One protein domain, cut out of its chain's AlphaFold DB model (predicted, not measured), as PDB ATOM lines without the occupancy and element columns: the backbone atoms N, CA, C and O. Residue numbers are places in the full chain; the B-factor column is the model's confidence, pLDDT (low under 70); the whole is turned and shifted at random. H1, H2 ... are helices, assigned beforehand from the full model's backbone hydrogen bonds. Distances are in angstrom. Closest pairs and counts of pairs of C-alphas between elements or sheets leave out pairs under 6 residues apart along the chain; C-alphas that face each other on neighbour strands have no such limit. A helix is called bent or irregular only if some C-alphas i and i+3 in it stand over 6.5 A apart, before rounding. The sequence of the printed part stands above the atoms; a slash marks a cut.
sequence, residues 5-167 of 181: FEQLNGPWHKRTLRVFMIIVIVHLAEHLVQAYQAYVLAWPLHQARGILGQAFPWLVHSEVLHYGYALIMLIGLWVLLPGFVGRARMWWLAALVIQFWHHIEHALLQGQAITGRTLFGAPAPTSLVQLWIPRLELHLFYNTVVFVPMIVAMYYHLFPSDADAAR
ATOM      1  N   PHE A   5      30.360  19.184 -50.545       92.88
ATOM      2  CA  PHE A   5      29.560  20.189 -49.851       92.88
ATOM      3  C   PHE A   5      28.583  20.925 -50.783       92.88
ATOM      4  O   PHE A   5      27.434  21.165 -50.410       92.88
ATOM      5  N   GLU A   6      29.003  21.227 -52.015       92.62
ATOM      6  CA  GLU A   6      28.129  21.805 -53.044       92.62
ATOM      7  C   GLU A   6      27.045  20.819 -53.482       92.62
ATOM      8  O   GLU A   6      25.890  21.205 -53.642       92.62
ATOM      9  N   GLN A   7      27.385  19.535 -53.623       95.38
ATOM     10  CA  GLN A   7      26.417  18.508 -54.008       95.38
ATOM     11  C   GLN A   7      25.344  18.309 -52.926       95.38
ATOM     12  O   GLN A   7      24.151  18.276 -53.246       95.38
ATOM     13  N   LEU A   8      25.744  18.268 -51.648       96.12
ATOM     14  CA  LEU A   8      24.841  18.180 -50.489       96.12
ATOM     15  C   LEU A   8      23.895  19.381 -50.355       96.12
ATOM     16  O   LEU A   8      22.829  19.247 -49.758       96.12
ATOM     17  N   ASN A   9      24.256  20.536 -50.911       96.81
ATOM     18  CA  ASN A   9      23.443  21.756 -50.893       96.81
ATOM     19  C   ASN A   9      22.839  22.109 -52.264       96.81
ATOM     20  O   ASN A   9      22.260  23.180 -52.434       96.81
ATOM     21  N   GLY A  10      22.936  21.189 -53.228       93.94
ATOM     22  CA  GLY A  10      22.352  21.301 -54.559       93.94
ATOM     23  C   GLY A  10      21.597  20.020 -54.936       93.94
ATOM     24  O   GLY A  10      20.589  19.709 -54.291       93.94
ATOM     25  N   PRO A  11      22.054  19.235 -55.932       95.19
ATOM     26  CA  PRO A  11      21.327  18.057 -56.418       95.19
ATOM     27  C   PRO A  11      20.996  17.004 -55.350       95.19
ATOM     28  O   PRO A  11      19.944  16.367 -55.418       95.19
ATOM     29  N   TRP A  12      21.859  16.806 -54.346       96.81
ATOM     30  CA  TRP A  12      21.641  15.800 -53.298       96.81
ATOM     31  C   TRP A  12      20.879  16.333 -52.089       96.81
ATOM     32  O   TRP A  12      20.469  15.539 -51.240       96.81
ATOM     33  N   HIS A  13      20.623  17.642 -52.030       97.69
ATOM     34  CA  HIS A  13      20.054  18.291 -50.853       97.69
ATOM     35  C   HIS A  13      18.749  17.642 -50.396       97.69
ATOM     36  O   HIS A  13      18.622  17.269 -49.236       97.69
ATOM     37  N   LYS A  14      17.824  17.368 -51.322       97.06
ATOM     38  CA  LYS A  14      16.544  16.704 -51.023       97.06
ATOM     39  C   LYS A  14      16.720  15.339 -50.356       97.06
ATOM     40  O   LYS A  14      15.983  15.001 -49.432       97.06
ATOM     41  N   ARG A  15      17.674  14.534 -50.834       97.69
ATOM     42  CA  ARG A  15      17.932  13.191 -50.296       97.69
ATOM     43  C   ARG A  15      18.598  13.283 -48.929       97.69
ATOM     44  O   ARG A  15      18.140  12.620 -48.002       97.69
ATOM     45  N   THR A  16      19.628  14.114 -48.797       97.44
ATOM     46  CA  THR A  16      20.345  14.303 -47.530       97.44
ATOM     47  C   THR A  16      19.420  14.866 -46.457       97.44
ATOM     48  O   THR A  16      19.386  14.348 -45.347       97.44
ATOM     49  N   LEU A  17      18.599  15.857 -46.808       97.56
ATOM     50  CA  LEU A  17      17.620  16.459 -45.912       97.56
ATOM     51  C   LEU A  17      16.572  15.443 -45.446       97.56
ATOM     52  O   LEU A  17      16.244  15.419 -44.269       97.56
ATOM     53  N   ARG A  18      16.096  14.540 -46.313       97.81
ATOM     54  CA  ARG A  18      15.196  13.443 -45.899       97.81
ATOM     55  C   ARG A  18      15.846  12.507 -44.886       97.81
ATOM     56  O   ARG A  18      15.223  12.198 -43.878       97.81
ATOM     57  N   VAL A  19      17.080  12.070 -45.144       98.19
ATOM     58  CA  VAL A  19      17.826  11.215 -44.204       98.19
ATOM     59  C   VAL A  19      18.003  11.933 -42.869       98.19
ATOM     60  O   VAL A  19      17.727  11.358 -41.821       98.19
ATOM     61  N   PHE A  20      18.383  13.209 -42.911       98.25
ATOM     62  CA  PHE A  20      18.521  14.031 -41.719       98.25
ATOM     63  C   PHE A  20      17.201  14.150 -40.944       98.25
ATOM     64  O   PHE A  20      17.176  13.891 -39.745       98.25
ATOM     65  N   MET A  21      16.085  14.435 -41.619       98.00
ATOM     66  CA  MET A  21      14.771  14.522 -40.976       98.00
ATOM     67  C   MET A  21      14.315  13.190 -40.366       98.00
ATOM     68  O   MET A  21      13.669  13.204 -39.324       98.00
ATOM     69  N   ILE A  22      14.668  12.043 -40.955       97.94
ATOM     70  CA  ILE A  22      14.400  10.731 -40.341       97.94
ATOM     71  C   ILE A  22      15.147  10.608 -39.010       97.94
ATOM     72  O   ILE A  22      14.543  10.219 -38.015       97.94
ATOM     73  N   ILE A  23      16.429  10.983 -38.968       96.88
ATOM     74  CA  ILE A  23      17.228  10.958 -37.734       96.88
ATOM     75  C   ILE A  23      16.601  11.869 -36.670       96.88
ATOM     76  O   ILE A  23      16.439  11.446 -35.528       96.88
ATOM     77  N   VAL A  24      16.194  13.082 -37.059       97.31
ATOM     78  CA  VAL A  24      15.519  14.055 -36.181       97.31
ATOM     79  C   VAL A  24      14.237  13.466 -35.590       97.31
ATOM     80  O   VAL A  24      14.010  13.567 -34.389       97.31
ATOM     81  N   ILE A  25      13.398  12.836 -36.419       97.06
ATOM     82  CA  ILE A  25      12.121  12.253 -35.985       97.06
ATOM     83  C   ILE A  25      12.349  11.059 -35.059       97.06
ATOM     84  O   ILE A  25      11.663  10.942 -34.048       97.06
ATOM     85  N   VAL A  26      13.318  10.192 -35.368       95.12
ATOM     86  CA  VAL A  26      13.677   9.061 -34.499       95.12
ATOM     87  C   VAL A  26      14.177   9.562 -33.143       95.12
ATOM     88  O   VAL A  26      13.755   9.046 -32.113       95.12
ATOM     89  N   HIS A  27      15.014  10.600 -33.127       95.31
ATOM     90  CA  HIS A  27      15.479  11.221 -31.887       95.31
ATOM     91  C   HIS A  27      14.331  11.836 -31.075       95.31
ATOM     92  O   HIS A  27      14.234  11.630 -29.869       95.31
ATOM     93  N   LEU A  28      13.417  12.554 -31.732       95.75
ATOM     94  CA  LEU A  28      12.240  13.105 -31.068       95.75
ATOM     95  C   LEU A  28      11.353  11.992 -30.490       95.75
ATOM     96  O   LEU A  28      10.868  12.113 -29.367       95.75
ATOM     97  N   ALA A  29      11.168  10.895 -31.229       95.44
ATOM     98  CA  ALA A  29      10.398   9.744 -30.774       95.44
ATOM     99  C   ALA A  29      11.007   9.098 -29.519       95.44
ATOM    100  O   ALA A  29      10.254   8.736 -28.618       95.44
ATOM    101  N   GLU A  30      12.339   9.019 -29.421       94.75
ATOM    102  CA  GLU A  30      13.041   8.554 -28.215       94.75
ATOM    103  C   GLU A  30      12.569   9.319 -26.970       94.75
ATOM    104  O   GLU A  30      12.138   8.717 -25.984       94.75
ATOM    105  N   HIS A  31      12.566  10.653 -27.044       94.88
ATOM    106  CA  HIS A  31      12.169  11.515 -25.932       94.88
ATOM    107  C   HIS A  31      10.662  11.525 -25.671       94.88
ATOM    108  O   HIS A  31      10.242  11.563 -24.515       94.88
ATOM    109  N   LEU A  32       9.826  11.455 -26.710       96.62
ATOM    110  CA  LEU A  32       8.374  11.357 -26.534       96.62
ATOM    111  C   LEU A  32       7.981  10.049 -25.841       96.62
ATOM    112  O   LEU A  32       7.139  10.058 -24.943       96.62
ATOM    113  N   VAL A  33       8.618   8.934 -26.203       96.44
ATOM    114  CA  VAL A  33       8.410   7.649 -25.524       96.44
ATOM    115  C   VAL A  33       8.928   7.706 -24.093       96.44
ATOM    116  O   VAL A  33       8.255   7.210 -23.192       96.44
ATOM    117  N   GLN A  34      10.064   8.361 -23.853       94.62
ATOM    118  CA  GLN A  34      10.572   8.582 -22.501       94.62
ATOM    119  C   GLN A  34       9.563   9.347 -21.629       94.62
ATOM    120  O   GLN A  34       9.271   8.944 -20.502       94.62
ATOM    121  N   ALA A  35       8.979  10.417 -22.172       95.69
ATOM    122  CA  ALA A  35       7.944  11.196 -21.504       95.69
ATOM    123  C   ALA A  35       6.689  10.360 -21.232       95.69
ATOM    124  O   ALA A  35       6.138  10.398 -20.136       95.69
ATOM    125  N   TYR A  36       6.259   9.565 -22.213       96.94
ATOM    126  CA  TYR A  36       5.112   8.675 -22.075       96.94
ATOM    127  C   TYR A  36       5.330   7.623 -20.976       96.94
ATOM    128  O   TYR A  36       4.457   7.417 -20.133       96.94
ATOM    129  N   GLN A  37       6.511   6.998 -20.933       96.94
ATOM    130  CA  GLN A  37       6.892   6.051 -19.880       96.94
ATOM    131  C   GLN A  37       6.811   6.697 -18.489       96.94
ATOM    132  O   GLN A  37       6.234   6.113 -17.575       96.94
ATOM    133  N   ALA A  38       7.341   7.912 -18.333       96.25
ATOM    134  CA  ALA A  38       7.355   8.607 -17.050       96.25
ATOM    135  C   ALA A  38       5.962   9.095 -16.612       96.25
ATOM    136  O   ALA A  38       5.563   8.867 -15.474       96.25
ATOM    137  N   TYR A  39       5.212   9.751 -17.503       96.12
ATOM    138  CA  TYR A  39       3.980  10.459 -17.131       96.12
ATOM    139  C   TYR A  39       2.702   9.650 -17.321       96.12
ATOM    140  O   TYR A  39       1.761   9.824 -16.553       96.12
ATOM    141  N   VAL A  40       2.644   8.782 -18.334       97.44
ATOM    142  CA  VAL A  40       1.440   7.990 -18.628       97.44
ATOM    143  C   VAL A  40       1.527   6.615 -17.985       97.44
ATOM    144  O   VAL A  40       0.567   6.168 -17.366       97.44
ATOM    145  N   LEU A  41       2.682   5.952 -18.089       97.31
ATOM    146  CA  LEU A  41       2.888   4.634 -17.475       97.31
ATOM    147  C   LEU A  41       3.364   4.709 -16.018       97.31
ATOM    148  O   LEU A  41       3.481   3.667 -15.375       97.31
ATOM    149  N   ALA A  42       3.637   5.913 -15.505       96.38
ATOM    150  CA  ALA A  42       4.135   6.154 -14.151       96.38
ATOM    151  C   ALA A  42       5.412   5.357 -13.812       96.38
ATOM    152  O   ALA A  42       5.635   4.971 -12.661       96.38
ATOM    153  N   TRP A  43       6.259   5.079 -14.808       96.44
ATOM    154  CA  TRP A  43       7.528   4.400 -14.565       96.44
ATOM    155  C   TRP A  43       8.474   5.312 -13.777       96.44
ATOM    156  O   TRP A  43       8.548   6.513 -14.051       96.44
ATOM    157  N   PRO A  44       9.270   4.761 -12.844       93.50
ATOM    158  CA  PRO A  44      10.355   5.514 -12.233       93.50
ATOM    159  C   PRO A  44      11.296   6.089 -13.302       93.50
ATOM    160  O   PRO A  44      11.631   5.399 -14.264       93.50
ATOM    161  N   LEU A  45      11.797   7.317 -13.113       86.88
ATOM    162  CA  LEU A  45      12.637   8.004 -14.113       86.88
ATOM    163  C   LEU A  45      13.870   7.193 -14.549       86.88
ATOM    164  O   LEU A  45      14.268   7.243 -15.704       86.88
ATOM    165  N   HIS A  46      14.447   6.389 -13.650       86.19
ATOM    166  CA  HIS A  46      15.585   5.519 -13.969       86.19
ATOM    167  C   HIS A  46      15.231   4.341 -14.902       86.19
ATOM    168  O   HIS A  46      16.135   3.665 -15.403       86.19
ATOM    169  N   GLN A  47      13.938   4.079 -15.117       90.19
ATOM    170  CA  GLN A  47      13.386   3.066 -16.023       90.19
ATOM    171  C   GLN A  47      12.776   3.689 -17.286       90.19
ATOM    172  O   GLN A  47      12.698   3.013 -18.306       90.19
ATOM    173  N   ALA A  48      12.393   4.969 -17.251       92.19
ATOM    174  CA  ALA A  48      11.934   5.714 -18.420       92.19
ATOM    175  C   ALA A  48      13.131   6.093 -19.315       92.19
ATOM    176  O   ALA A  48      13.768   7.135 -19.135       92.19
ATOM    177  N   ARG A  49      13.478   5.215 -20.262       90.75
ATOM    178  CA  ARG A  49      14.692   5.314 -21.092       90.75
ATOM    179  C   ARG A  49      14.425   5.511 -22.586       90.75
ATOM    180  O   ARG A  49      15.378   5.474 -23.347       90.75
ATOM    181  N   GLY A  50      13.178   5.707 -23.010       92.00
ATOM    182  CA  GLY A  50      12.842   5.854 -24.431       92.00
ATOM    183  C   GLY A  50      12.752   4.511 -25.161       92.00
ATOM    184  O   GLY A  50      12.359   3.506 -24.563       92.00
ATOM    185  N   ILE A  51      13.064   4.492 -26.458       92.25
ATOM    186  CA  ILE A  51      13.016   3.307 -27.326       92.25
ATOM    187  C   ILE A  51      14.380   2.607 -27.311       92.25
ATOM    188  O   ILE A  51      14.494   1.460 -26.872       92.25
ATOM    189  N   LEU A  52      15.431   3.294 -27.767       88.56
ATOM    190  CA  LEU A  52      16.791   2.764 -27.830       88.56
ATOM    191  C   LEU A  52      17.370   2.551 -26.437       88.56
ATOM    192  O   LEU A  52      18.000   1.522 -26.199       88.56
ATOM    193  N   GLY A  53      17.121   3.464 -25.497       87.44
ATOM    194  CA  GLY A  53      17.574   3.302 -24.120       87.44
ATOM    195  C   GLY A  53      16.884   2.157 -23.374       87.44
ATOM    196  O   GLY A  53      17.448   1.637 -22.409       87.44
ATOM    197  N   GLN A  54      15.711   1.703 -23.829       89.44
ATOM    198  CA  GLN A  54      15.085   0.493 -23.291       89.44
ATOM    199  C   GLN A  54      15.842  -0.768 -23.726       89.44
ATOM    200  O   GLN A  54      16.064  -1.660 -22.907       89.44
ATOM    201  N   ALA A  55      16.266  -0.832 -24.992       88.62
ATOM    202  CA  ALA A  55      17.033  -1.955 -25.533       88.62
ATOM    203  C   ALA A  55      18.505  -1.939 -25.082       88.62
ATOM    204  O   ALA A  55      19.095  -2.989 -24.831       88.62
ATOM    205  N   PHE A  56      19.092  -0.749 -24.941       88.94
ATOM    206  CA  PHE A  56      20.505  -0.549 -24.618       88.94
ATOM    207  C   PHE A  56      20.686   0.523 -23.524       88.94
ATOM    208  O   PHE A  56      21.142   1.633 -23.805       88.94
ATOM    209  N   PRO A  57      20.397   0.211 -22.246       83.94
ATOM    210  CA  PRO A  57      20.404   1.192 -21.152       83.94
ATOM    211  C   PRO A  57      21.715   1.956 -20.948       83.94
ATOM    212  O   PRO A  57      21.716   3.103 -20.503       83.94
ATOM    213  N   TRP A  58      22.844   1.326 -21.276       82.38
ATOM    214  CA  TRP A  58      24.166   1.933 -21.143       82.38
ATOM    215  C   TRP A  58      24.339   3.171 -22.035       82.38
ATOM    216  O   TRP A  58      25.078   4.080 -21.657       82.38
ATOM    217  N   LEU A  59      23.629   3.252 -23.169       81.56
ATOM    218  CA  LEU A  59      23.657   4.412 -24.064       81.56
ATOM    219  C   LEU A  59      23.114   5.672 -23.372       81.56
ATOM    220  O   LEU A  59      23.661   6.757 -23.550       81.56
ATOM    221  N   VAL A  60      22.073   5.518 -22.549       79.00
ATOM    222  CA  VAL A  60      21.465   6.612 -21.778       79.00
ATOM    223  C   VAL A  60      22.313   6.949 -20.555       79.00
ATOM    224  O   VAL A  60      22.622   8.114 -20.327       79.00
ATOM    225  N   HIS A  61      22.739   5.942 -19.787       77.69
ATOM    226  CA  HIS A  61      23.502   6.171 -18.553       77.69
ATOM    227  C   HIS A  61      24.884   6.801 -18.786       77.69
ATOM    228  O   HIS A  61      25.397   7.480 -17.902       77.69
ATOM    229  N   SER A  62      25.492   6.575 -19.952       75.25
ATOM    230  CA  SER A  62      26.802   7.141 -20.311       75.25
ATOM    231  C   SER A  62      26.729   8.513 -20.987       75.25
ATOM    232  O   SER A  62      27.772   9.060 -21.346       75.25
ATOM    233  N   GLU A  63      25.522   9.048 -21.198       85.00
ATOM    234  CA  GLU A  63      25.230  10.234 -22.025       85.00
ATOM    235  C   GLU A  63      25.588  10.100 -23.515       85.00
ATOM    236  O   GLU A  63      25.268  10.996 -24.298       85.00
ATOM    237  N   VAL A  64      26.172   8.973 -23.940       87.38
ATOM    238  CA  VAL A  64      26.642   8.755 -25.318       87.38
ATOM    239  C   VAL A  64      25.502   8.857 -26.325       87.38
ATOM    240  O   VAL A  64      25.700   9.421 -27.400       87.38
ATOM    241  N   LEU A  65      24.304   8.358 -25.985       87.44
ATOM    242  CA  LEU A  65      23.134   8.469 -26.862       87.44
ATOM    243  C   LEU A  65      22.832   9.932 -27.172       87.44
ATOM    244  O   LEU A  65      22.776  10.335 -28.333       87.44
ATOM    245  N   HIS A  66      22.652  10.724 -26.118       89.69
ATOM    246  CA  HIS A  66      22.199  12.096 -26.246       89.69
ATOM    247  C   HIS A  66      23.284  12.986 -26.845       89.69
ATOM    248  O   HIS A  66      23.000  13.764 -27.752       89.69
ATOM    249  N   TYR A  67      24.537  12.829 -26.410       92.75
ATOM    250  CA  TYR A  67      25.655  13.559 -27.000       92.75
ATOM    251  C   TYR A  67      25.832  13.211 -28.486       92.75
ATOM    252  O   TYR A  67      26.003  14.105 -29.317       92.75
ATOM    253  N   GLY A  68      25.711  11.928 -28.846       93.50
ATOM    254  CA  GLY A  68      25.765  11.465 -30.231       93.50
ATOM    255  C   GLY A  68      24.681  12.100 -31.104       93.50
ATOM    256  O   GLY A  68      24.994  12.668 -32.153       93.50
ATOM    257  N   TYR A  69      23.421  12.075 -30.657       94.44
ATOM    258  CA  TYR A  69      22.336  12.760 -31.363       94.44
ATOM    259  C   TYR A  69      22.566  14.269 -31.444       94.44
ATOM    260  O   TYR A  69      22.428  14.835 -32.526       94.44
ATOM    261  N   ALA A  70      22.973  14.921 -30.352       94.94
ATOM    262  CA  ALA A  70      23.219  16.359 -30.333       94.94
ATOM    263  C   ALA A  70      24.295  16.780 -31.346       94.94
ATOM    264  O   ALA A  70      24.136  17.800 -32.024       94.94
ATOM    265  N   LEU A  71      25.354  15.978 -31.489       97.31
ATOM    266  CA  LEU A  71      26.424  16.202 -32.457       97.31
ATOM    267  C   LEU A  71      25.958  15.963 -33.900       97.31
ATOM    268  O   LEU A  71      26.202  16.802 -34.767       97.31
ATOM    269  N   ILE A  72      25.251  14.857 -34.169       97.81
ATOM    270  CA  ILE A  72      24.698  14.562 -35.505       97.81
ATOM    271  C   ILE A  72      23.725  15.662 -35.941       97.81
ATOM    272  O   ILE A  72      23.784  16.129 -37.080       97.81
ATOM    273  N   MET A  73      22.860  16.112 -35.029       97.75
ATOM    274  CA  MET A  73      21.927  17.217 -35.241       97.75
ATOM    275  C   MET A  73      22.663  18.510 -35.593       97.75
ATOM    276  O   MET A  73      22.332  19.153 -36.590       97.75
ATOM    277  N   LEU A  74      23.691  18.868 -34.818       98.38
ATOM    278  CA  LEU A  74      24.492  20.068 -35.053       98.38
ATOM    279  C   LEU A  74      25.190  20.031 -36.421       98.38
ATOM    280  O   LEU A  74      25.104  20.996 -37.183       98.38
ATOM    281  N   ILE A  75      25.831  18.907 -36.759       98.44
ATOM    282  CA  ILE A  75      26.499  18.715 -38.052       98.44
ATOM    283  C   ILE A  75      25.484  18.808 -39.192       98.44
ATOM    284  O   ILE A  75      25.727  19.524 -40.160       98.44
ATOM    285  N   GLY A  76      24.340  18.127 -39.087       98.25
ATOM    286  CA  GLY A  76      23.309  18.144 -40.124       98.25
ATOM    287  C   GLY A  76      22.736  19.540 -40.363       98.25
ATOM    288  O   GLY A  76      22.679  19.985 -41.511       98.25
ATOM    289  N   LEU A  77      22.394  20.270 -39.295       98.50
ATOM    290  CA  LEU A  77      21.928  21.656 -39.392       98.50
ATOM    291  C   LEU A  77      22.982  22.556 -40.048       98.50
ATOM    292  O   LEU A  77      22.653  23.330 -40.946       98.50
ATOM    293  N   TRP A  78      24.249  22.442 -39.645       98.56
ATOM    294  CA  TRP A  78      25.321  23.272 -40.189       98.56
ATOM    295  C   TRP A  78      25.632  22.955 -41.657       98.56
ATOM    296  O   TRP A  78      25.686  23.861 -42.489       98.56
ATOM    297  N   VAL A  79      25.783  21.671 -41.995       98.25
ATOM    298  CA  VAL A  79      26.144  21.215 -43.346       98.25
ATOM    299  C   VAL A  79      25.048  21.521 -44.361       98.25
ATOM    300  O   VAL A  79      25.366  21.854 -45.501       98.25
ATOM    301  N   LEU A  80      23.774  21.429 -43.967       98.25
ATOM    302  CA  LEU A  80      22.630  21.673 -44.852       98.25
ATOM    303  C   LEU A  80      22.206  23.147 -44.923       98.25
ATOM    304  O   LEU A  80      21.444  23.510 -45.815       98.25
ATOM    305  N   LEU A  81      22.702  24.014 -44.031       98.19
ATOM    306  CA  LEU A  81      22.344  25.437 -43.997       98.19
ATOM    307  C   LEU A  81      22.485  26.154 -45.361       98.19
ATOM    308  O   LEU A  81      21.603  26.951 -45.689       98.19
ATOM    309  N   PRO A  82      23.538  25.939 -46.178       97.31
ATOM    310  CA  PRO A  82      23.679  26.607 -47.477       97.31
ATOM    311  C   PRO A  82      22.578  26.289 -48.496       97.31
ATOM    312  O   PRO A  82      22.332  27.118 -49.366       97.31
ATOM    313  N   GLY A  83      21.914  25.133 -48.393       96.50
ATOM    314  CA  GLY A  83      20.794  24.768 -49.264       96.50
ATOM    315  C   GLY A  83      19.515  25.563 -48.982       96.50
ATOM    316  O   GLY A  83      18.639  25.649 -49.843       96.50
ATOM    317  N   PHE A  84      19.422  26.203 -47.812       98.00
ATOM    318  CA  PHE A  84      18.316  27.081 -47.450       98.00
ATOM    319  C   PHE A  84      18.594  28.537 -47.845       98.00
ATOM    320  O   PHE A  84      19.670  29.091 -47.587       98.00
ATOM    321  N   VAL A  85      17.568  29.190 -48.397       97.38
ATOM    322  CA  VAL A  85      17.571  30.602 -48.810       97.38
ATOM    323  C   VAL A  85      16.422  31.371 -48.150       97.38
ATOM    324  O   VAL A  85      15.513  30.769 -47.574       97.38
ATOM    325  N   GLY A  86      16.479  32.705 -48.200       96.75
ATOM    326  CA  GLY A  86      15.385  33.576 -47.763       96.75
ATOM    327  C   GLY A  86      14.895  33.301 -46.341       96.75
ATOM    328  O   GLY A  86      15.692  33.122 -45.416       96.75
ATOM    329  N   ARG A  87      13.568  33.245 -46.173       96.69
ATOM    330  CA  ARG A  87      12.934  32.997 -44.864       96.69
ATOM    331  C   ARG A  87      13.278  31.621 -44.307       96.69
ATOM    332  O   ARG A  87      13.524  31.498 -43.110       96.69
ATOM    333  N   ALA A  88      13.343  30.603 -45.164       98.19
ATOM    334  CA  ALA A  88      13.675  29.246 -44.747       98.19
ATOM    335  C   ALA A  88      15.055  29.191 -44.070       98.19
ATOM    336  O   ALA A  88      15.215  28.575 -43.018       98.19
ATOM    337  N   ARG A  89      16.032  29.928 -44.617       98.44
ATOM    338  CA  ARG A  89      17.380  30.040 -44.041       98.44
ATOM    339  C   ARG A  89      17.378  30.654 -42.646       98.44
ATOM    340  O   ARG A  89      18.127  30.190 -41.794       98.44
ATOM    341  N   MET A  90      16.566  31.684 -42.411       98.50
ATOM    342  CA  MET A  90      16.497  32.349 -41.104       98.50
ATOM    343  C   MET A  90      16.011  31.390 -40.015       98.50
ATOM    344  O   MET A  90      16.616  31.310 -38.951       98.50
ATOM    345  N   TRP A  91      14.962  30.618 -40.302       98.75
ATOM    346  CA  TRP A  91      14.428  29.625 -39.370       98.75
ATOM    347  C   TRP A  91      15.382  28.445 -39.158       98.75
ATOM    348  O   TRP A  91      15.551  27.988 -38.029       98.75
ATOM    349  N   TRP A  92      16.075  28.002 -40.211       98.75
ATOM    350  CA  TRP A  92      17.100  26.963 -40.092       98.75
ATOM    351  C   TRP A  92      18.301  27.433 -39.261       98.75
ATOM    352  O   TRP A  92      18.836  26.682 -38.449       98.75
ATOM    353  N   LEU A  93      18.700  28.700 -39.411       98.75
ATOM    354  CA  LEU A  93      19.740  29.312 -38.588       98.75
ATOM    355  C   LEU A  93      19.304  29.438 -37.122       98.75
ATOM    356  O   LEU A  93      20.108  29.174 -36.234       98.75
ATOM    357  N   ALA A  94      18.041  29.786 -36.859       98.75
ATOM    358  CA  ALA A  94      17.502  29.797 -35.501       98.75
ATOM    359  C   ALA A  94      17.574  28.399 -34.860       98.75
ATOM    360  O   ALA A  94      18.084  28.271 -33.748       98.75
ATOM    361  N   ALA A  95      17.170  27.348 -35.589       98.69
ATOM    362  CA  ALA A  95      17.336  25.963 -35.143       98.69
ATOM    363  C   ALA A  95      18.803  25.638 -34.826       98.69
ATOM    364  O   ALA A  95      19.093  25.061 -33.783       98.69
ATOM    365  N   LEU A  96      19.732  26.040 -35.704       98.75
ATOM    366  CA  LEU A  96      21.167  25.807 -35.532       98.75
ATOM    367  C   LEU A  96      21.719  26.473 -34.267       98.75
ATOM    368  O   LEU A  96      22.459  25.833 -33.527       98.75
ATOM    369  N   VAL A  97      21.357  27.729 -33.997       98.69
ATOM    370  CA  VAL A  97      21.822  28.456 -32.803       98.69
ATOM    371  C   VAL A  97      21.314  27.790 -31.524       98.69
ATOM    372  O   VAL A  97      22.090  27.575 -30.592       98.69
ATOM    373  N   ILE A  98      20.036  27.411 -31.489       98.38
ATOM    374  CA  ILE A  98      19.445  26.735 -30.327       98.38
ATOM    375  C   ILE A  98      20.075  25.348 -30.145       98.38
ATOM    376  O   ILE A  98      20.470  24.993 -29.036       98.38
ATOM    377  N   GLN A  99      20.243  24.584 -31.229       98.38
ATOM    378  CA  GLN A  99      20.880  23.267 -31.189       98.38
ATOM    379  C   GLN A  99      22.346  23.353 -30.757       98.38
ATOM    380  O   GLN A  99      22.827  22.466 -30.058       98.38
ATOM    381  N   PHE A 100      23.061  24.406 -31.148       98.31
ATOM    382  CA  PHE A 100      24.433  24.636 -30.712       98.31
ATOM    383  C   PHE A 100      24.511  24.839 -29.196       98.31
ATOM    384  O   PHE A 100      25.333  24.202 -28.539       98.31
ATOM    385  N   TRP A 101      23.619  25.657 -28.626       98.25
ATOM    386  CA  TRP A 101      23.520  25.804 -27.174       98.25
ATOM    387  C   TRP A 101      23.167  24.479 -26.485       98.25
ATOM    388  O   TRP A 101      23.851  24.060 -25.554       98.25
ATOM    389  N   HIS A 102      22.157  23.769 -26.988       97.44
ATOM    390  CA  HIS A 102      21.755  22.468 -26.454       97.44
ATOM    391  C   HIS A 102      22.908  21.445 -26.490       97.44
ATOM    392  O   HIS A 102      23.139  20.712 -25.530       97.44
ATOM    393  N   HIS A 103      23.702  21.442 -27.564       97.62
ATOM    394  CA  HIS A 103      24.909  20.629 -27.672       97.62
ATOM    395  C   HIS A 103      25.969  20.998 -26.621       97.62
ATOM    396  O   HIS A 103      26.617  20.096 -26.095       97.62
ATOM    397  N   ILE A 104      26.154  22.280 -26.282       97.38
ATOM    398  CA  ILE A 104      27.081  22.687 -25.207       97.38
ATOM    399  C   ILE A 104      26.666  22.062 -23.871       97.38
ATOM    400  O   ILE A 104      27.519  21.545 -23.151       97.38
ATOM    401  N   GLU A 105      25.370  22.052 -23.551       96.06
ATOM    402  CA  GLU A 105      24.882  21.401 -22.332       96.06
ATOM    403  C   GLU A 105      25.158  19.892 -22.340       96.06
ATOM    404  O   GLU A 105      25.621  19.347 -21.336       96.06
ATOM    405  N   HIS A 106      24.987  19.221 -23.481       95.81
ATOM    406  CA  HIS A 106      25.365  17.813 -23.619       95.81
ATOM    407  C   HIS A 106      26.871  17.571 -23.520       95.81
ATOM    408  O   HIS A 106      27.290  16.607 -22.883       95.81
ATOM    409  N   ALA A 107      27.696  18.436 -24.109       95.12
ATOM    410  CA  ALA A 107      29.147  18.342 -24.010       95.12
ATOM    411  C   ALA A 107      29.608  18.466 -22.550       95.12
ATOM    412  O   ALA A 107      30.481  17.721 -22.103       95.12
ATOM    413  N   LEU A 108      28.970  19.355 -21.781       95.31
ATOM    414  CA  LEU A 108      29.212  19.509 -20.351       95.31
ATOM    415  C   LEU A 108      28.829  18.246 -19.564       95.31
ATOM    416  O   LEU A 108      29.579  17.819 -18.688       95.31
ATOM    417  N   LEU A 109      27.687  17.627 -19.871       93.81
ATOM    418  CA  LEU A 109      27.267  16.359 -19.259       93.81
ATOM    419  C   LEU A 109      28.229  15.212 -19.592       93.81
ATOM    420  O   LEU A 109      28.699  14.513 -18.693       93.81
ATOM    421  N   GLN A 110      28.578  15.055 -20.870       93.62
ATOM    422  CA  GLN A 110      29.495  14.019 -21.335       93.62
ATOM    423  C   GLN A 110      30.890  14.192 -20.719       93.62
ATOM    424  O   GLN A 110      31.508  13.209 -20.312       93.62
ATOM    425  N   GLY A 111      31.373  15.432 -20.595       93.75
ATOM    426  CA  GLY A 111      32.640  15.748 -19.938       93.75
ATOM    427  C   GLY A 111      32.657  15.368 -18.455       93.75
ATOM    428  O   GLY A 111      33.637  14.787 -17.986       93.75
ATOM    429  N   GLN A 112      31.566  15.611 -17.720       94.38
ATOM    430  CA  GLN A 112      31.423  15.151 -16.331       94.38
ATOM    431  C   GLN A 112      31.446  13.618 -16.242       94.38
ATOM    432  O   GLN A 112      32.146  13.066 -15.396       94.38
ATOM    433  N   ALA A 113      30.741  12.929 -17.147       91.56
ATOM    434  CA  ALA A 113      30.715  11.467 -17.200       91.56
ATOM    435  C   ALA A 113      32.100  10.859 -17.500       91.56
ATOM    436  O   ALA A 113      32.483   9.875 -16.873       91.56
ATOM    437  N   ILE A 114      32.875  11.462 -18.410       92.50
ATOM    438  CA  ILE A 114      34.231  11.000 -18.764       92.50
ATOM    439  C   ILE A 114      35.230  11.266 -17.632       92.50
ATOM    440  O   ILE A 114      36.075  10.425 -17.336       92.50
ATOM    441  N   THR A 115      35.162  12.442 -17.006       93.25
ATOM    442  CA  THR A 115      36.119  12.841 -15.958       93.25
ATOM    443  C   THR A 115      35.773  12.284 -14.579       93.25
ATOM    444  O   THR A 115      36.603  12.356 -13.671       93.25
ATOM    445  N   GLY A 116      34.551  11.774 -14.397       91.06
ATOM    446  CA  GLY A 116      34.018  11.365 -13.099       91.06
ATOM    447  C   GLY A 116      33.808  12.534 -12.130       91.06
ATOM    448  O   GLY A 116      33.701  12.310 -10.927       91.06
ATOM    449  N   ARG A 117      33.789  13.783 -12.621       91.81
ATOM    450  CA  ARG A 117      33.633  14.996 -11.802       91.81
ATOM    451  C   ARG A 117      32.340  15.700 -12.160       91.81
ATOM    452  O   ARG A 117      32.190  16.157 -13.286       91.81
ATOM    453  N   THR A 118      31.431  15.821 -11.203       92.88
ATOM    454  CA  THR A 118      30.156  16.517 -11.381       92.88
ATOM    455  C   THR A 118      30.261  17.995 -11.014       92.88
ATOM    456  O   THR A 118      31.098  18.403 -10.202       92.88
ATOM    457  N   LEU A 119      29.403  18.824 -11.610       89.19
ATOM    458  CA  LEU A 119      29.280  20.224 -11.223       89.19
ATOM    459  C   LEU A 119      28.714  20.339  -9.807       89.19
ATOM    460  O   LEU A 119      27.769  19.641  -9.448       89.19
ATOM    461  N   PHE A 120      29.299  21.235  -9.009       89.06
ATOM    462  CA  PHE A 120      28.839  21.563  -7.652       89.06
ATOM    463  C   PHE A 120      28.713  20.357  -6.700       89.06
ATOM    464  O   PHE A 120      27.947  20.408  -5.742       89.06
ATOM    465  N   GLY A 121      29.446  19.266  -6.956       84.88
ATOM    466  CA  GLY A 121      29.346  18.039  -6.160       84.88
ATOM    467  C   GLY A 121      28.012  17.302  -6.321       84.88
ATOM    468  O   GLY A 121      27.634  16.533  -5.439       84.88
ATOM    469  N   ALA A 122      27.287  17.535  -7.421       88.00
ATOM    470  CA  ALA A 122      26.022  16.870  -7.707       88.00
ATOM    471  C   ALA A 122      26.177  15.333  -7.751       88.00
ATOM    472  O   ALA A 122      27.233  14.826  -8.137       88.00
ATOM    473  N   PRO A 123      25.126  14.564  -7.419       88.38
ATOM    474  CA  PRO A 123      25.189  13.100  -7.404       88.38
ATOM    475  C   PRO A 123      25.304  12.470  -8.804       88.38
ATOM    476  O   PRO A 123      25.614  11.289  -8.922       88.38
ATOM    477  N   ALA A 124      25.039  13.238  -9.863       87.75
ATOM    478  CA  ALA A 124      25.112  12.803 -11.254       87.75
ATOM    479  C   ALA A 124      25.508  13.980 -12.166       87.75
ATOM    480  O   ALA A 124      25.354  15.140 -11.760       87.75
ATOM    481  N   PRO A 125      25.986  13.713 -13.400       92.00
ATOM    482  CA  PRO A 125      26.198  14.753 -14.402       92.00
ATOM    483  C   PRO A 125      24.970  15.660 -14.535       92.00
ATOM    484  O   PRO A 125      23.855  15.182 -14.768       92.00
ATOM    485  N   THR A 126      25.185  16.964 -14.367       92.44
ATOM    486  CA  THR A 126      24.125  17.985 -14.375       92.44
ATOM    487  C   THR A 126      24.539  19.154 -15.266       92.44
ATOM    488  O   THR A 126      25.686  19.598 -15.204       92.44
ATOM    489  N   SER A 127      23.648  19.623 -16.138       92.88
ATOM    490  CA  SER A 127      23.885  20.782 -17.005       92.88
ATOM    491  C   SER A 127      23.537  22.095 -16.293       92.88
ATOM    492  O   SER A 127      23.090  22.090 -15.147       92.88
ATOM    493  N   LEU A 128      23.742  23.236 -16.956       92.62
ATOM    494  CA  LEU A 128      23.476  24.543 -16.353       92.62
ATOM    495  C   LEU A 128      21.978  24.746 -16.128       92.62
ATOM    496  O   LEU A 128      21.565  25.065 -15.019       92.62
ATOM    497  N   VAL A 129      21.153  24.514 -17.153       93.56
ATOM    498  CA  VAL A 129      19.705  24.743 -17.046       93.56
ATOM    499  C   VAL A 129      19.020  23.660 -16.200       93.56
ATOM    500  O   VAL A 129      17.996  23.920 -15.564       93.56
ATOM    501  N   GLN A 130      19.636  22.477 -16.084       93.06
ATOM    502  CA  GLN A 130      19.160  21.398 -15.211       93.06
ATOM    503  C   GLN A 130      19.163  21.741 -13.717       93.06
ATOM    504  O   GLN A 130      18.516  21.046 -12.937       93.06
ATOM    505  N   LEU A 131      19.853  22.810 -13.309       90.00
ATOM    506  CA  LEU A 131      19.807  23.307 -11.932       90.00
ATOM    507  C   LEU A 131      18.421  23.845 -11.545       90.00
ATOM    508  O   LEU A 131      18.111  23.922 -10.358       90.00
ATOM    509  N   TRP A 132      17.595  24.212 -12.531       92.62
ATOM    510  CA  TRP A 132      16.266  24.792 -12.307       92.62
ATOM    511  C   TRP A 132      15.131  23.967 -12.910       92.62
ATOM    512  O   TRP A 132      14.014  24.017 -12.401       92.62
ATOM    513  N   ILE A 133      15.391  23.223 -13.988       93.44
ATOM    514  CA  ILE A 133      14.378  22.444 -14.711       93.44
ATOM    515  C   ILE A 133      14.806  20.974 -14.729       93.44
ATOM    516  O   ILE A 133      15.939  20.691 -15.122       93.44
ATOM    517  N   PRO A 134      13.938  20.013 -14.359       92.50
ATOM    518  CA  PRO A 134      14.337  18.618 -14.364       92.50
ATOM    519  C   PRO A 134      14.694  18.129 -15.774       92.50
ATOM    520  O   PRO A 134      14.235  18.638 -16.800       92.50
ATOM    521  N   ARG A 135      15.583  17.134 -15.816       91.38
ATOM    522  CA  ARG A 135      16.254  16.682 -17.039       91.38
ATOM    523  C   ARG A 135      15.284  16.324 -18.163       91.38
ATOM    524  O   ARG A 135      15.528  16.738 -19.293       91.38
ATOM    525  N   LEU A 136      14.240  15.551 -17.871       92.19
ATOM    526  CA  LEU A 136      13.307  15.041 -18.877       92.19
ATOM    527  C   LEU A 136      12.566  16.193 -19.573       92.19
ATOM    528  O   LEU A 136      12.540  16.281 -20.799       92.19
ATOM    529  N   GLU A 137      12.023  17.112 -18.787       94.88
ATOM    530  CA  GLU A 137      11.269  18.282 -19.217       94.88
ATOM    531  C   GLU A 137      12.158  19.239 -20.001       94.88
ATOM    532  O   GLU A 137      11.753  19.736 -21.051       94.88
ATOM    533  N   LEU A 138      13.394  19.441 -19.540       95.56
ATOM    534  CA  LEU A 138      14.358  20.267 -20.248       95.56
ATOM    535  C   LEU A 138      14.697  19.693 -21.630       95.56
ATOM    536  O   LEU A 138      14.759  20.444 -22.603       95.56
ATOM    537  N   HIS A 139      14.874  18.373 -21.748       94.19
ATOM    538  CA  HIS A 139      15.133  17.743 -23.048       94.19
ATOM    539  C   HIS A 139      13.925  17.871 -23.974       94.19
ATOM    540  O   HIS A 139      14.095  18.203 -25.148       94.19
ATOM    541  N   LEU A 140      12.707  17.650 -23.473       95.06
ATOM    542  CA  LEU A 140      11.487  17.852 -24.262       95.06
ATOM    543  C   LEU A 140      11.359  19.300 -24.738       95.06
ATOM    544  O   LEU A 140      11.033  19.537 -25.903       95.06
ATOM    545  N   PHE A 141      11.666  20.261 -23.867       97.00
ATOM    546  CA  PHE A 141      11.685  21.674 -24.215       97.00
ATOM    547  C   PHE A 141      12.697  21.956 -25.329       97.00
ATOM    548  O   PHE A 141      12.297  22.459 -26.378       97.00
ATOM    549  N   TYR A 142      13.969  21.577 -25.159       97.12
ATOM    550  CA  TYR A 142      14.997  21.809 -26.179       97.12
ATOM    551  C   TYR A 142      14.671  21.157 -27.514       97.12
ATOM    552  O   TYR A 142      14.744  21.818 -28.550       97.12
ATOM    553  N   ASN A 143      14.260  19.887 -27.503       95.62
ATOM    554  CA  ASN A 143      13.855  19.197 -28.723       95.62
ATOM    555  C   ASN A 143      12.712  19.943 -29.420       95.62
ATOM    556  O   ASN A 143      12.752  20.112 -30.634       95.62
ATOM    557  N   THR A 144      11.744  20.466 -28.666       97.25
ATOM    558  CA  THR A 144      10.640  21.255 -29.225       97.25
ATOM    559  C   THR A 144      11.127  22.576 -29.824       97.25
ATOM    560  O   THR A 144      10.799  22.881 -30.973       97.25
ATOM    561  N   VAL A 145      11.935  23.355 -29.094       98.12
ATOM    562  CA  VAL A 145      12.401  24.673 -29.562       98.12
ATOM    563  C   VAL A 145      13.448  24.599 -30.675       98.12
ATOM    564  O   VAL A 145      13.640  25.587 -31.375       98.12
ATOM    565  N   VAL A 146      14.081  23.442 -30.898       98.38
ATOM    566  CA  VAL A 146      14.885  23.170 -32.102       98.38
ATOM    567  C   VAL A 146      13.994  22.692 -33.253       98.38
ATOM    568  O   VAL A 146      14.086  23.213 -34.366       98.38
ATOM    569  N   PHE A 147      13.103  21.731 -32.996       98.25
ATOM    570  CA  PHE A 147      12.283  21.094 -34.027       98.25
ATOM    571  C   PHE A 147      11.287  22.057 -34.676       98.25
ATOM    572  O   PHE A 147      11.122  22.039 -35.895       98.25
ATOM    573  N   VAL A 148      10.645  22.935 -33.900       98.56
ATOM    574  CA  VAL A 148       9.657  23.884 -34.437       98.56
ATOM    575  C   VAL A 148      10.280  24.809 -35.494       98.56
ATOM    576  O   VAL A 148       9.777  24.821 -36.621       98.56
ATOM    577  N   PRO A 149      11.396  25.521 -35.232       98.69
ATOM    578  CA  PRO A 149      12.099  26.278 -36.267       98.69
ATOM    579  C   PRO A 149      12.508  25.439 -37.480       98.69
ATOM    580  O   PRO A 149      12.397  25.922 -38.605       98.69
ATOM    581  N   MET A 150      12.920  24.178 -37.294       98.69
ATOM    582  CA  MET A 150      13.222  23.288 -38.422       98.69
ATOM    583  C   MET A 150      11.992  23.048 -39.298       98.69
ATOM    584  O   MET A 150      12.082  23.174 -40.514       98.69
ATOM    585  N   ILE A 151      10.833  22.746 -38.710       98.56
ATOM    586  CA  ILE A 151       9.594  22.538 -39.470       98.56
ATOM    587  C   ILE A 151       9.147  23.821 -40.175       98.56
ATOM    588  O   ILE A 151       8.756  23.768 -41.340       98.56
ATOM    589  N   VAL A 152       9.269  24.981 -39.527       98.75
ATOM    590  CA  VAL A 152       8.962  26.271 -40.165       98.75
ATOM    591  C   VAL A 152       9.923  26.555 -41.328       98.75
ATOM    592  O   VAL A 152       9.491  26.989 -42.397       98.75
ATOM    593  N   ALA A 153      11.214  26.251 -41.174       98.56
ATOM    594  CA  ALA A 153      12.187  26.334 -42.260       98.56
ATOM    595  C   ALA A 153      11.820  25.401 -43.421       98.56
ATOM    596  O   ALA A 153      11.818  25.830 -44.573       98.56
ATOM    597  N   MET A 154      11.458  24.150 -43.121       98.25
ATOM    598  CA  MET A 154      11.020  23.167 -44.111       98.25
ATOM    599  C   MET A 154       9.776  23.632 -44.864       98.25
ATOM    600  O   MET A 154       9.732  23.507 -46.086       98.25
ATOM    601  N   TYR A 155       8.802  24.218 -44.170       98.12
ATOM    602  CA  TYR A 155       7.611  24.782 -44.795       98.12
ATOM    603  C   TYR A 155       7.987  25.840 -45.842       98.12
ATOM    604  O   TYR A 155       7.633  25.703 -47.010       98.12
ATOM    605  N   TYR A 156       8.798  26.834 -45.471       97.88
ATOM    606  CA  TYR A 156       9.246  27.861 -46.420       97.88
ATOM    607  C   TYR A 156      10.194  27.335 -47.508       97.88
ATOM    608  O   TYR A 156      10.308  27.953 -48.562       97.88
ATOM    609  N   HIS A 157      10.883  26.218 -47.274       97.38
ATOM    610  CA  HIS A 157      11.770  25.596 -48.256       97.38
ATOM    611  C   HIS A 157      11.011  24.774 -49.309       97.38
ATOM    612  O   HIS A 157      11.408  24.734 -50.471       97.38
ATOM    613  N   LEU A 158       9.920  24.112 -48.911       96.75
ATOM    614  CA  LEU A 158       9.056  23.338 -49.806       96.75
ATOM    615  C   LEU A 158       8.059  24.228 -50.564       96.75
ATOM    616  O   LEU A 158       7.707  23.906 -51.701       96.75
ATOM    617  N   PHE A 159       7.662  25.347 -49.951       96.50
ATOM    618  CA  PHE A 159       6.763  26.366 -50.501       96.50
ATOM    619  C   PHE A 159       7.463  27.742 -50.565       96.50
ATOM    620  O   PHE A 159       7.096  28.664 -49.825       96.50
ATOM    621  N   PRO A 160       8.511  27.890 -51.396       96.00
ATOM    622  CA  PRO A 160       9.234  29.152 -51.526       96.00
ATOM    623  C   PRO A 160       8.377  30.228 -52.213       96.00
ATOM    624  O   PRO A 160       7.495  29.917 -53.010       96.00
ATOM    625  N   SER A 161       8.665  31.504 -51.941       93.94
ATOM    626  CA  SER A 161       8.217  32.593 -52.824       93.94
ATOM    627  C   SER A 161       8.998  32.559 -54.140       93.94
ATOM    628  O   SER A 161      10.090  31.998 -54.182       93.94
ATOM    629  N   ASP A 162       8.514  33.232 -55.180       92.19
ATOM    630  CA  ASP A 162       9.197  33.302 -56.483       92.19
ATOM    631  C   ASP A 162      10.656  33.781 -56.357       92.19
ATOM    632  O   ASP A 162      11.583  33.198 -56.925       92.19
ATOM    633  N   ALA A 163      10.892  34.795 -55.517       92.38
ATOM    634  CA  ALA A 163      12.227  35.324 -55.241       92.38
ATOM    635  C   ALA A 163      13.137  34.336 -54.481       92.38
ATOM    636  O   ALA A 163      14.362  34.365 -54.636       92.38
ATOM    637  N   ASP A 164      12.568  33.474 -53.636       93.88
ATOM    638  CA  ASP A 164      13.318  32.422 -52.946       93.88
ATOM    639  C   ASP A 164      13.591  31.252 -53.900       93.88
ATOM    640  O   ASP A 164      14.733  30.805 -53.999       93.88
ATOM    641  N   ALA A 165      12.590  30.831 -54.676       93.00
ATOM    642  CA  ALA A 165      12.687  29.766 -55.667       93.00
ATOM    643  C   ALA A 165      13.763  30.053 -56.724       93.00
ATOM    644  O   ALA A 165      14.578  29.180 -57.011       93.00
ATOM    645  N   ALA A 166      13.845  31.292 -57.225       91.75
ATOM    646  CA  ALA A 166      14.873  31.714 -58.180       91.75
ATOM    647  C   ALA A 166      16.315  31.602 -57.637       91.75
ATOM    648  O   ALA A 166      17.272  31.571 -58.409       91.75
ATOM    649  N   ARG A 167      16.492  31.549 -56.309       93.56
ATOM    650  CA  ARG A 167      17.801  31.424 -55.641       93.56
ATOM    651  C   ARG A 167      18.113  30.001 -55.185       93.56
ATOM    652  O   ARG A 167      19.250  29.730 -54.789       93.56
TER     653      ARG A 167
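This is residues 5 to 167 of the 181 residues of an uncharacterized protein of Gemmatimonadetes bacterium 13_2_20CM_2_69_23 (UniProt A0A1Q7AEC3). Four long helices, H2, H5, H6 and H7, make an up-and-down bundle, each running against the one before it in the chain; H5, H6 and H7 fold back on one another in two tight-packed hairpins, and H2 closes the ring between H5 and H7 with fewer contacts. Short helices H1 and H8 lie at the end of the bundle where H2 begins and H7 ends; the short H3 and H4 and the two long links lie toward the other end, H3 beside H2 and H4 beside the start of H5. The printed part has 163 residues, with eight named helices in the order H1 to H8 and no named strand: the class is all helix. It is compact, with a radius of gyration of the C-alphas of 17.4 A, yet elongated, spanning 55 by 33 by 26 A.

Begin at H6, residues 86 to 115, the longest helix with 30 residues. Beside it find H7, residues 135 to 158: the two touch, closest at the C-alphas of Ala 88 and Ala 153, 4.1 A apart, and form a helical hairpin at a shallow tilt of 27 degrees, opposite ways. H5, residues 64 to 83, also touches H6, closest at the C-alphas of Ala 70 and His 103, 5.3 A apart, in a second helical hairpin at a shallow tilt of 25 degrees. H5 and H7 are near each other, with 5 pairs of C-alphas within 10 A. Look next at H2, residues 13 to 39, which touches H5 at the C-alphas of Phe 20 and Gly 76, 6.5 A apart; they run opposite ways at a shallow tilt of 34 degrees, only just short of steep. H2 touches H7 with residues 28 to 35 alone, closest at the C-alphas of His 31 and Leu 140, 6.6 A apart, opposite ways at a shallow tilt of 30 degrees. H2 and H6 are apart. H5 is the hub, touching three helices; the third is H1, residues 5 to 8, closest at the C-alphas of Leu 8 and Leu 80, 7.0 A apart. H3, residues 52 to 55, is close to H2 but not clearly touching, with the C-alphas of Leu 52 and Glu 30 6.9 A apart. H4, residues 57 to 61, is close to H5 but not clearly touching, with the C-alphas of Leu 59 and Leu 65 5.0 A apart. H8, residues 162 to 165, is likewise close to H6, with the C-alphas of Asp 164 and Gly 86 5.7 A apart. In H2, H4 and H6 every O i to N i+4 pair is within hydrogen-bond range, against 14 of 16 in H5 and 19 of 20 in H7; H1, H3 and H8 are too short for such a pair.

Find C-alpha 86 at (15.385, 33.576, -47.763); from there H6 runs 43.3 A to C-alpha 115 at (36.119, 12.841, -15.958). H7 measures 34.2 A and ends at C-alpha 158, (9.056, 23.338, -49.806). H2 measures 38.2 A, from C-alpha 13 to C-alpha 39. H5 measures 29.4 A and is irregular: C-alphas 79 and 82 are 7.2 A apart. H1, H3 and H8 have four residues each, and H4 has five.

The C-alphas farthest apart are those of Gly 121 and Asp 162, 56.3 A. The printed part has no cut. Two links are long: residues 40 to 51 between H2 and H3, and residues 116 to 134 between H6 and H7. The mean pLDDT of the printed part is 94.4, and no printed residue is under 70.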